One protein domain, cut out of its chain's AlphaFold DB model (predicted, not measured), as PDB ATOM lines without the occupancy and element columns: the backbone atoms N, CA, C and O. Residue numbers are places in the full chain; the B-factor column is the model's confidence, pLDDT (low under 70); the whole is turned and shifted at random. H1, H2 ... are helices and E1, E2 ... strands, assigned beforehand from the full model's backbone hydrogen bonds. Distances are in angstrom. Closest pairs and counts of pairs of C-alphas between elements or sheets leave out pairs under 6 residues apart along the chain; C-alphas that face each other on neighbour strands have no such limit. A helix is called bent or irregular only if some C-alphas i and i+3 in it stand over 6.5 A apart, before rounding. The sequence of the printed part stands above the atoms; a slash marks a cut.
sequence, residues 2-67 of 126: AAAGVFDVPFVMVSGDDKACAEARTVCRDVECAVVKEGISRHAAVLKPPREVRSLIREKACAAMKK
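What this domain is: This is residues 2 to 67 of the 126 residues of an uncharacterized protein of Armatimonadetes bacterium (UniProt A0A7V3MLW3). A narrow sheet of three strands is layered between two helices, H2 over one face and the longer H3 over the other, both running along the strands. The long bent strand E2 makes the spine: one part pairs with E1 between the two helices, and the rest runs on past E1 into a hairpin with E3 at one end of the domain, while residues 4 to 9, of H1 and the link after it, stick out at the other end. The printed part has 66 residues with three named helices and three named strands, in the order H1, E1, H2, E2, E3, H3; the sheet is mixed, in the order E1, E2, E3, and the class is mixed, helices and strands. The whole is only just compact, close to loose, with a radius of gyration of the C-alphas of 12.8 A and spans of 35 by 25 by 17 A.

How they stand to each other: H1, residues 2 to 5, is not on the sheet. A short link leads to E1, residues 13 to 17, an edge strand. H2, residues 18 to 27, is on the sheet at a height of 7.9 A, over E1 and along it at 18 degrees on the local plane; their closest C-alphas, those of Val 14 and Cys 21, are 6.7 A apart. E2, residues 32 to 41, is parallel to E1 at 16 degrees, with N 14 and O 32 2.9 A apart, within hydrogen-bond range. E1, H2 and E2 form a strand-helix-strand unit, two parallel neighbour strands with a helix between, whose crossover is right-handed. E2 bends by 64 degrees at residue 36, and its pairing is staggered: residues 32 to 37 pair with E1, residues 37 to 41 with E3, residues 44 to 47. E2 and E3 are an antiparallel hairpin at 137 degrees, with N 38 and O 46 2.9 A apart, within hydrogen-bond range. H3, residues 50 to 65, is on the sheet at a height of 8.0 A, over E2 and along it at 13 degrees on the local plane; their closest C-alphas, those of Glu 32 and Ala 64, are 5.6 A apart. H2 and H3 are apart, on the two faces of the sheet, which gives three layers. Every O i to N i+4 pair is within hydrogen-bond range in H2 and H3; H1 is too short for one.

Where its parts are: H1 begins at C-alpha 2 (-25.197, 42.497, -8.766). E1 is 13.0 A long, H2 14.8 A and E2 23.8 A, ending at C-alpha 41 (-17.627, 45.735, 17.373). H3 is 22.6 A long and ends at C-alpha 65 (-9.199, 51.557, -12.982).

The domain as a whole: The two C-alphas farthest apart, those of Val 6 and Pro 49, are 36.0 A apart. The printed part has no cut and no long link. The mean pLDDT of the printed part is 97.6, and no printed residue is under 70.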
ATOM      1  N   ALA A   2     -24.187  43.059  -7.850       95.94
ATOM      2  CA  ALA A   2     -25.197  42.497  -8.766       95.94
ATOM      3  C   ALA A   2     -26.016  43.538  -9.553       95.94
ATOM      4  O   ALA A   2     -26.197  43.393 -10.756       95.94
ATOM      5  N   ALA A   3     -26.452  44.625  -8.905       95.94
ATOM      6  CA  ALA A   3     -27.167  45.706  -9.589       95.94
ATOM      7  C   ALA A   3     -26.334  46.368 -10.704       95.94
ATOM      8  O   ALA A   3     -26.867  46.646 -11.770       95.94
ATOM      9  N   ALA A   4     -25.030  46.574 -10.488       96.56
ATOM     10  CA  ALA A   4     -24.125  47.106 -11.511       96.56
ATOM     11  C   ALA A   4     -23.923  46.104 -12.663       96.56
ATOM     12  O   ALA A   4     -23.872  46.501 -13.824       96.56
ATOM     13  N   GLY A   5     -23.897  44.804 -12.352       97.06
ATOM     14  CA  GLY A   5     -23.775  43.739 -13.346       97.06
ATOM     15  C   GLY A   5     -24.937  43.657 -14.336       97.06
ATOM     16  O   GLY A   5     -24.712  43.261 -15.476       97.06
ATOM     17  N   VAL A   6     -26.145  44.091 -13.955       97.19
ATOM     18  CA  VAL A   6     -27.290  44.224 -14.882       97.19
ATOM     19  C   VAL A   6     -26.982  45.197 -16.024       97.19
ATOM     20  O   VAL A   6     -27.464  45.006 -17.134       97.19
ATOM     21  N   PHE A   7     -26.156  46.209 -15.762       96.81
ATOM     22  CA  PHE A   7     -25.754  47.229 -16.732       96.81
ATOM     23  C   PHE A   7     -24.357  46.973 -17.313       96.81
ATOM     24  O   PHE A   7     -23.736  47.898 -17.826       96.81
ATOM     25  N   ASP A   8     -23.833  45.749 -17.180       96.81
ATOM     26  CA  ASP A   8     -22.487  45.389 -17.639       96.81
ATOM     27  C   ASP A   8     -21.356  46.234 -17.018       96.81
ATOM     28  O   ASP A   8     -20.253  46.329 -17.555       96.81
ATOM     29  N   VAL A   9     -21.593  46.802 -15.830       97.50
ATOM     30  CA  VAL A   9     -20.597  47.595 -15.102       97.50
ATOM     31  C   VAL A   9     -19.846  46.710 -14.096       97.50
ATOM     32  O   VAL A   9     -20.471  46.127 -13.200       97.50
ATOM     33  N   PRO A  10     -18.507  46.600 -14.185       97.44
ATOM     34  CA  PRO A  10     -17.722  45.791 -13.261       97.44
ATOM     35  C   PRO A  10     -17.558  46.462 -11.890       97.44
ATOM     36  O   PRO A  10     -17.324  47.664 -11.770       97.44
ATOM     37  N   PHE A  11     -17.629  45.655 -10.830       97.69
ATOM     38  CA  PHE A  11     -17.362  46.086  -9.458       97.69
ATOM     39  C   PHE A  11     -15.862  45.974  -9.166       97.69
ATOM     40  O   PHE A  11     -15.380  44.934  -8.731       97.69
ATOM     41  N   VAL A  12     -15.117  47.039  -9.471       98.19
ATOM     42  CA  VAL A  12     -13.642  47.023  -9.445       98.19
ATOM     43  C   VAL A  12     -13.030  47.498  -8.129       98.19
ATOM     44  O   VAL A  12     -11.867  47.201  -7.865       98.19
ATOM     45  N   MET A  13     -13.788  48.218  -7.298       98.44
ATOM     46  CA  MET A  13     -13.301  48.760  -6.032       98.44
ATOM     47  C   MET A  13     -14.393  48.829  -4.968       98.44
ATOM     48  O   MET A  13     -15.544  49.150  -5.264       98.44
ATOM     49  N   VAL A  14     -13.988  48.649  -3.712       98.50
ATOM     50  CA  VAL A  14     -14.741  49.047  -2.523       98.50
ATOM     51  C   VAL A  14     -13.839  49.769  -1.521       98.50
ATOM     52  O   VAL A  14     -12.649  49.477  -1.398       98.50
ATOM     53  N   SER A  15     -14.406  50.710  -0.771       98.31
ATOM     54  CA  SER A  15     -13.780  51.286   0.421       98.31
ATOM     55  C   SER A  15     -14.683  51.068   1.627       98.31
ATOM     56  O   SER A  15     -15.883  51.325   1.537       98.31
ATOM     57  N   GLY A  16     -14.122  50.636   2.751       97.62
ATOM     58  CA  GLY A  16     -14.902  50.298   3.940       97.62
ATOM     59  C   GLY A  16     -14.021  49.843   5.095       97.62
ATOM     60  O   GLY A  16     -12.853  50.226   5.175       97.62
ATOM     61  N   ASP A  17     -14.583  49.039   5.994       98.19
ATOM     62  CA  ASP A  17     -13.776  48.334   6.989       98.19
ATOM     63  C   ASP A  17     -13.166  47.041   6.440       98.19
ATOM     64  O   ASP A  17     -13.397  46.646   5.294       98.19
ATOM     65  N   ASP A  18     -12.345  46.400   7.265       98.19
ATOM     66  CA  ASP A  18     -11.699  45.129   6.967       98.19
ATOM     67  C   ASP A  18     -12.718  44.018   6.662       98.19
ATOM     68  O   ASP A  18     -12.478  43.206   5.768       98.19
ATOM     69  N   LYS A  19     -13.882  44.016   7.327       97.81
ATOM     70  CA  LYS A  19     -14.933  43.002   7.141       97.81
ATOM     71  C   LYS A  19     -15.689  43.191   5.829       97.81
ATOM     72  O   LYS A  19     -15.814  42.234   5.072       97.81
ATOM     73  N   ALA A  20     -16.104  44.413   5.508       97.62
ATOM     74  CA  ALA A  20     -16.732  44.762   4.237       97.62
ATOM     75  C   ALA A  20     -15.787  44.490   3.058       97.62
ATOM     76  O   ALA A  20     -16.209  44.004   2.010       97.62
ATOM     77  N   CYS A  21     -14.488  44.756   3.228       98.25
ATOM     78  CA  CYS A  21     -13.485  44.425   2.221       98.25
ATOM     79  C   CYS A  21     -13.285  42.909   2.073       98.25
ATOM     80  O   CYS A  21     -13.078  42.439   0.954       98.25
ATOM     81  N   ALA A  22     -13.342  42.143   3.166       98.06
ATOM     82  CA  ALA A  22     -13.286  40.685   3.115       98.06
ATOM     83  C   ALA A  22     -14.526  40.097   2.419       98.06
ATOM     84  O   ALA A  22     -14.384  39.257   1.534       98.06
ATOM     85  N   GLU A  23     -15.721  40.591   2.746       98.12
ATOM     86  CA  GLU A  23     -16.978  40.210   2.094       98.12
ATOM     87  C   GLU A  23     -16.967  40.553   0.599       98.12
ATOM     88  O   GLU A  23     -17.291  39.720  -0.239       98.12
ATOM     89  N   ALA A  24     -16.497  41.742   0.222       98.12
ATOM     90  CA  ALA A  24     -16.386  42.114  -1.186       98.12
ATOM     91  C   ALA A  24     -15.517  41.133  -1.992       98.12
ATOM     92  O   ALA A  24     -15.823  40.856  -3.152       98.12
ATOM     93  N   ARG A  25     -14.470  40.563  -1.376       97.81
ATOM     94  CA  ARG A  25     -13.612  39.551  -2.012       97.81
ATOM     95  C   ARG A  25     -14.283  38.190  -2.182       97.81
ATOM     96  O   ARG A  25     -13.855  37.445  -3.060       97.81
ATOM     97  N   THR A  26     -15.320  37.863  -1.409       97.19
ATOM     98  CA  THR A  26     -16.107  36.637  -1.642       97.19
ATOM     99  C   THR A  26     -16.980  36.771  -2.891       97.19
ATOM    100  O   THR A  26     -17.207  35.788  -3.589       97.19
ATOM    101  N   VAL A  27     -17.401  37.999  -3.218       95.50
ATOM    102  CA  VAL A  27     -18.167  38.322  -4.431       95.50
ATOM    103  C   VAL A  27     -17.257  38.494  -5.650       95.50
ATOM    104  O   VAL A  27     -17.572  38.030  -6.742       95.50
ATOM    105  N   CYS A  28     -16.127  39.182  -5.488       96.44
ATOM    106  CA  CYS A  28     -15.152  39.421  -6.547       96.44
ATOM    107  C   CYS A  28     -13.738  39.373  -5.965       96.44
ATOM    108  O   CYS A  28     -13.266  40.344  -5.378       96.44
ATOM    109  N   ARG A  29     -13.039  38.246  -6.150       96.06
ATOM    110  CA  ARG A  29     -11.707  38.010  -5.564       96.06
ATOM    111  C   ARG A  29     -10.708  39.133  -5.862       96.06
ATOM    112  O   ARG A  29      -9.955  39.547  -4.977       96.06
ATOM    113  N   ASP A  30     -10.750  39.647  -7.088       96.56
ATOM    114  CA  ASP A  30      -9.768  40.595  -7.613       96.56
ATOM    115  C   ASP A  30     -10.161  42.068  -7.400       96.56
ATOM    116  O   ASP A  30      -9.442  42.964  -7.853       96.56
ATOM    117  N   VAL A  31     -11.259  42.346  -6.683       98.12
ATOM    118  CA  VAL A  31     -11.678  43.712  -6.337       98.12
ATOM    119  C   VAL A  31     -10.578  44.441  -5.556       98.12
ATOM    120  O   VAL A  31      -9.893  43.866  -4.700       98.12
ATOM    121  N   GLU A  32     -10.379  45.722  -5.859       98.56
ATOM    122  CA  GLU A  32      -9.537  46.582  -5.036       98.56
ATOM    123  C   GLU A  32     -10.260  46.980  -3.752       98.56
ATOM    124  O   GLU A  32     -11.420  47.388  -3.769       98.56
ATOM    125  N   CYS A  33      -9.552  46.898  -2.630       98.56
ATOM    126  CA  CYS A  33     -10.106  47.216  -1.320       98.56
ATOM    127  C   CYS A  33      -9.290  48.324  -0.658       98.56
ATOM    128  O   CYS A  33      -8.086  48.169  -0.437       98.56
ATOM    129  N   ALA A  34      -9.956  49.414  -0.287       98.62
ATOM    130  CA  ALA A  34      -9.414  50.432   0.604       98.62
ATOM    131  C   ALA A  34      -9.986  50.235   2.016       98.62
ATOM    132  O   ALA A  34     -11.089  50.693   2.316       98.62
ATOM    133  N   VAL A  35      -9.228  49.554   2.883       98.44
ATOM    134  CA  VAL A  35      -9.575  49.381   4.303       98.44
ATOM    135  C   VAL A  35      -9.244  50.673   5.049       98.44
ATOM    136  O   VAL A  35      -8.083  50.955   5.346       98.44
ATOM    137  N   VAL A  36     -10.263  51.486   5.317       98.50
ATOM    138  CA  VAL A  36     -10.110  52.820   5.930       98.50
ATOM    139  C   VAL A  36     -10.314  52.811   7.445       98.50
ATOM    140  O   VAL A  36      -9.958  53.771   8.127       98.50
ATOM    141  N   LYS A  37     -10.877  51.723   7.969       98.00
ATOM    142  CA  LYS A  37     -11.076  51.470   9.395       98.00
ATOM    143  C   LYS A  37     -11.028  49.966   9.671       98.00
ATOM    144  O   LYS A  37     -11.256  49.177   8.760       98.00
ATOM    145  N   GLU A  38     -10.772  49.581  10.910       98.12
ATOM    146  CA  GLU A  38     -10.788  48.182  11.358       98.12
ATOM    147  C   GLU A  38     -11.907  48.003  12.385       98.12
ATOM    148  O   GLU A  38     -11.958  48.720  13.388       98.12
ATOM    149  N   GLY A  39     -12.852  47.105  12.108       96.62
ATOM    150  CA  GLY A  39     -14.027  46.892  12.951       96.62
ATOM    151  C   GLY A  39     -13.687  46.116  14.226       96.62
ATOM    152  O   GLY A  39     -13.178  45.000  14.152       96.62
ATOM    153  N   ILE A  40     -14.018  46.679  15.393       97.06
ATOM    154  CA  ILE A  40     -13.858  46.019  16.705       97.06
ATOM    155  C   ILE A  40     -15.188  45.405  17.152       97.06
ATOM    156  O   ILE A  40     -15.247  44.267  17.610       97.06
ATOM    157  N   SER A  41     -16.273  46.169  17.035       95.62
ATOM    158  CA  SER A  41     -17.627  45.735  17.373       95.62
ATOM    159  C   SER A  41     -18.634  46.409  16.447       95.62
ATOM    160  O   SER A  41     -18.272  47.251  15.624       95.62
ATOM    161  N   ARG A  42     -19.925  46.092  16.601       92.88
ATOM    162  CA  ARG A  42     -20.999  46.722  15.815       92.88
ATOM    163  C   ARG A  42     -20.959  48.258  15.857       92.88
ATOM    164  O   ARG A  42     -21.377  48.898  14.896       92.88
ATOM    165  N   HIS A  43     -20.469  48.839  16.953       95.75
ATOM    166  CA  HIS A  43     -20.466  50.286  17.180       95.75
ATOM    167  C   HIS A  43     -19.070  50.859  17.471       95.75
ATOM    168  O   HIS A  43     -18.968  52.015  17.870       95.75
ATOM    169  N   ALA A  44     -17.997  50.086  17.275       96.50
ATOM    170  CA  ALA A  44     -16.629  50.530  17.546       96.50
ATOM    171  C   ALA A  44     -15.660  50.087  16.446       96.50
ATOM    172  O   ALA A  44     -15.730  48.959  15.957       96.50
ATOM    173  N   ALA A  45     -14.732  50.971  16.083       97.62
ATOM    174  CA  ALA A  45     -13.708  50.712  15.079       97.62
ATOM    175  C   ALA A  45     -12.451  51.549  15.341       97.62
ATOM    176  O   ALA A  45     -12.543  52.658  15.872       97.62
ATOM    177  N   VAL A  46     -11.295  51.052  14.903       97.88
ATOM    178  CA  VAL A  46     -10.066  51.849  14.796       97.88
ATOM    179  C   VAL A  46     -10.100  52.600  13.470       97.88
ATOM    180  O   VAL A  46     -10.195  51.987  12.408       97.88
ATOM    181  N   LEU A  47     -10.047  53.931  13.518       97.81
ATOM    182  CA  LEU A  47     -10.060  54.778  12.326       97.81
ATOM    183  C   LEU A  47      -8.633  55.139  11.906       97.81
ATOM    184  O   LEU A  47      -7.819  55.521  12.745       97.81
ATOM    185  N   LYS A  48      -8.346  55.089  10.601       96.88
ATOM    186  CA  LYS A  48      -7.102  55.654  10.063       96.88
ATOM    187  C   LYS A  48      -7.186  57.189  10.005       96.88
ATOM    188  O   LYS A  48      -8.278  57.730   9.791       96.88
ATOM    189  N   PRO A  49      -6.059  57.915  10.128       98.06
ATOM    190  CA  PRO A  49      -6.040  59.368   9.982       98.06
ATOM    191  C   PRO A  49      -6.638  59.827   8.638       98.06
ATOM    192  O   PRO A  49      -6.313  59.252   7.595       98.06
ATOM    193  N   PRO A  50      -7.452  60.902   8.595       97.31
ATOM    194  CA  PRO A  50      -8.132  61.330   7.366       97.31
ATOM    195  C   PRO A  50      -7.204  61.578   6.168       97.31
ATOM    196  O   PRO A  50      -7.583  61.324   5.024       97.31
ATOM    197  N   ARG A  51      -5.981  62.065   6.414       98.00
ATOM    198  CA  ARG A  51      -4.978  62.285   5.362       98.00
ATOM    199  C   ARG A  51      -4.538  60.968   4.717       98.00
ATOM    200  O   ARG A  51      -4.449  60.903   3.495       98.00
ATOM    201  N   GLU A  52      -4.313  59.933   5.519       97.94
ATOM    202  CA  GLU A  52      -3.934  58.600   5.037       97.94
ATOM    203  C   GLU A  52      -5.085  57.935   4.289       97.94
ATOM    204  O   GLU A  52      -4.879  57.393   3.207       97.94
ATOM    205  N   VAL A  53      -6.312  58.056   4.808       98.25
ATOM    206  CA  VAL A  53      -7.521  57.530   4.159       98.25
ATOM    207  C   VAL A  53      -7.688  58.092   2.749       98.25
ATOM    208  O   VAL A  53      -7.918  57.338   1.806       98.25
ATOM    209  N   ARG A  54      -7.536  59.411   2.575       98.31
ATOM    210  CA  ARG A  54      -7.653  60.057   1.256       98.31
ATOM    211  C   ARG A  54      -6.596  59.548   0.276       98.31
ATOM    212  O   ARG A  54      -6.927  59.272  -0.877       98.31
ATOM    213  N   SER A  55      -5.349  59.412   0.729       98.50
ATOM    214  CA  SER A  55      -4.260  58.870  -0.091       98.50
ATOM    215  C   SER A  55      -4.514  57.412  -0.475       98.50
ATOM    216  O   SER A  55      -4.399  57.072  -1.650       98.50
ATOM    217  N   LEU A  56      -4.943  56.580   0.478       98.62
ATOM    218  CA  LEU A  56      -5.256  55.169   0.257       98.62
ATOM    219  C   LEU A  56      -6.403  54.989  -0.742       98.62
ATOM    220  O   LEU A  56      -6.281  54.211  -1.683       98.62
ATOM    221  N   ILE A  57      -7.508  55.722  -0.574       98.62
ATOM    222  CA  ILE A  57      -8.642  55.657  -1.508       98.62
ATOM    223  C   ILE A  57      -8.186  56.048  -2.913       98.62
ATOM    224  O   ILE A  57      -8.528  55.361  -3.872       98.62
ATOM    225  N   ARG A  58      -7.383  57.113  -3.051       98.69
ATOM    226  CA  ARG A  58      -6.851  57.535  -4.353       98.69
ATOM    227  C   ARG A  58      -5.976  56.453  -4.986       98.69
ATOM    228  O   ARG A  58      -6.163  56.147  -6.158       98.69
ATOM    229  N   GLU A  59      -5.052  55.867  -4.229       98.69
ATOM    230  CA  GLU A  59      -4.188  54.782  -4.707       98.69
ATOM    231  C   GLU A  59      -5.014  53.586  -5.200       98.69
ATOM    232  O   GLU A  59      -4.824  53.120  -6.326       98.69
ATOM    233  N   LYS A  60      -5.971  53.122  -4.387       98.69
ATOM    234  CA  LYS A  60      -6.821  51.974  -4.723       98.69
ATOM    235  C   LYS A  60      -7.764  52.262  -5.880       98.69
ATOM    236  O   LYS A  60      -7.948  51.386  -6.718       98.69
ATOM    237  N   ALA A  61      -8.273  53.486  -6.004       98.69
ATOM    238  CA  ALA A  61      -9.043  53.903  -7.172       98.69
ATOM    239  C   ALA A  61      -8.193  53.839  -8.446       98.69
ATOM    240  O   ALA A  61      -8.604  53.225  -9.427       98.69
ATOM    241  N   CYS A  62      -6.972  54.380  -8.421       98.62
ATOM    242  CA  CYS A  62      -6.048  54.289  -9.553       98.62
ATOM    243  C   CYS A  62      -5.719  52.833  -9.924       98.62
ATOM    244  O   CYS A  62      -5.661  52.503 -11.108       98.62
ATOM    245  N   ALA A  63      -5.508  51.957  -8.937       98.56
ATOM    246  CA  ALA A  63      -5.275  50.534  -9.175       98.56
ATOM    247  C   ALA A  63      -6.513  49.836  -9.766       98.56
ATOM    248  O   ALA A  63      -6.387  49.061 -10.711       98.56
ATOM    249  N   ALA A  64      -7.708  50.158  -9.271       98.31
ATOM    250  CA  ALA A  64      -8.963  49.563  -9.717       98.31
ATOM    251  C   ALA A  64      -9.272  49.892 -11.177       98.31
ATOM    252  O   ALA A  64      -9.680  49.017 -11.938       98.31
ATOM    253  N   MET A  65      -9.008  51.134 -11.594       98.06
ATOM    254  CA  MET A  65      -9.199  51.557 -12.982       98.06
ATOM    255  C   MET A  65      -8.339  50.748 -13.959       98.06
ATOM    256  O   MET A  65      -8.781  50.459 -15.067       98.06
ATOM    257  N   LYS A  66      -7.148  50.303 -13.542       97.81
ATOM    258  CA  LYS A  66      -6.278  49.439 -14.361       97.81
ATOM    259  C   LYS A  66      -6.813  48.010 -14.519       97.81
ATOM    260  O   LYS A  66      -6.303  47.271 -15.352       97.81
ATOM    261  N   LYS A  67      -7.818  47.611 -13.732       96.44
ATOM    262  CA  LYS A  67      -8.460  46.287 -13.803       96.44
ATOM    263  C   LYS A  67      -9.711  46.262 -14.679       96.44
ATOM    264  O   LYS A  67     -10.327  45.202 -14.822       96.44
TER     265      LYS A  67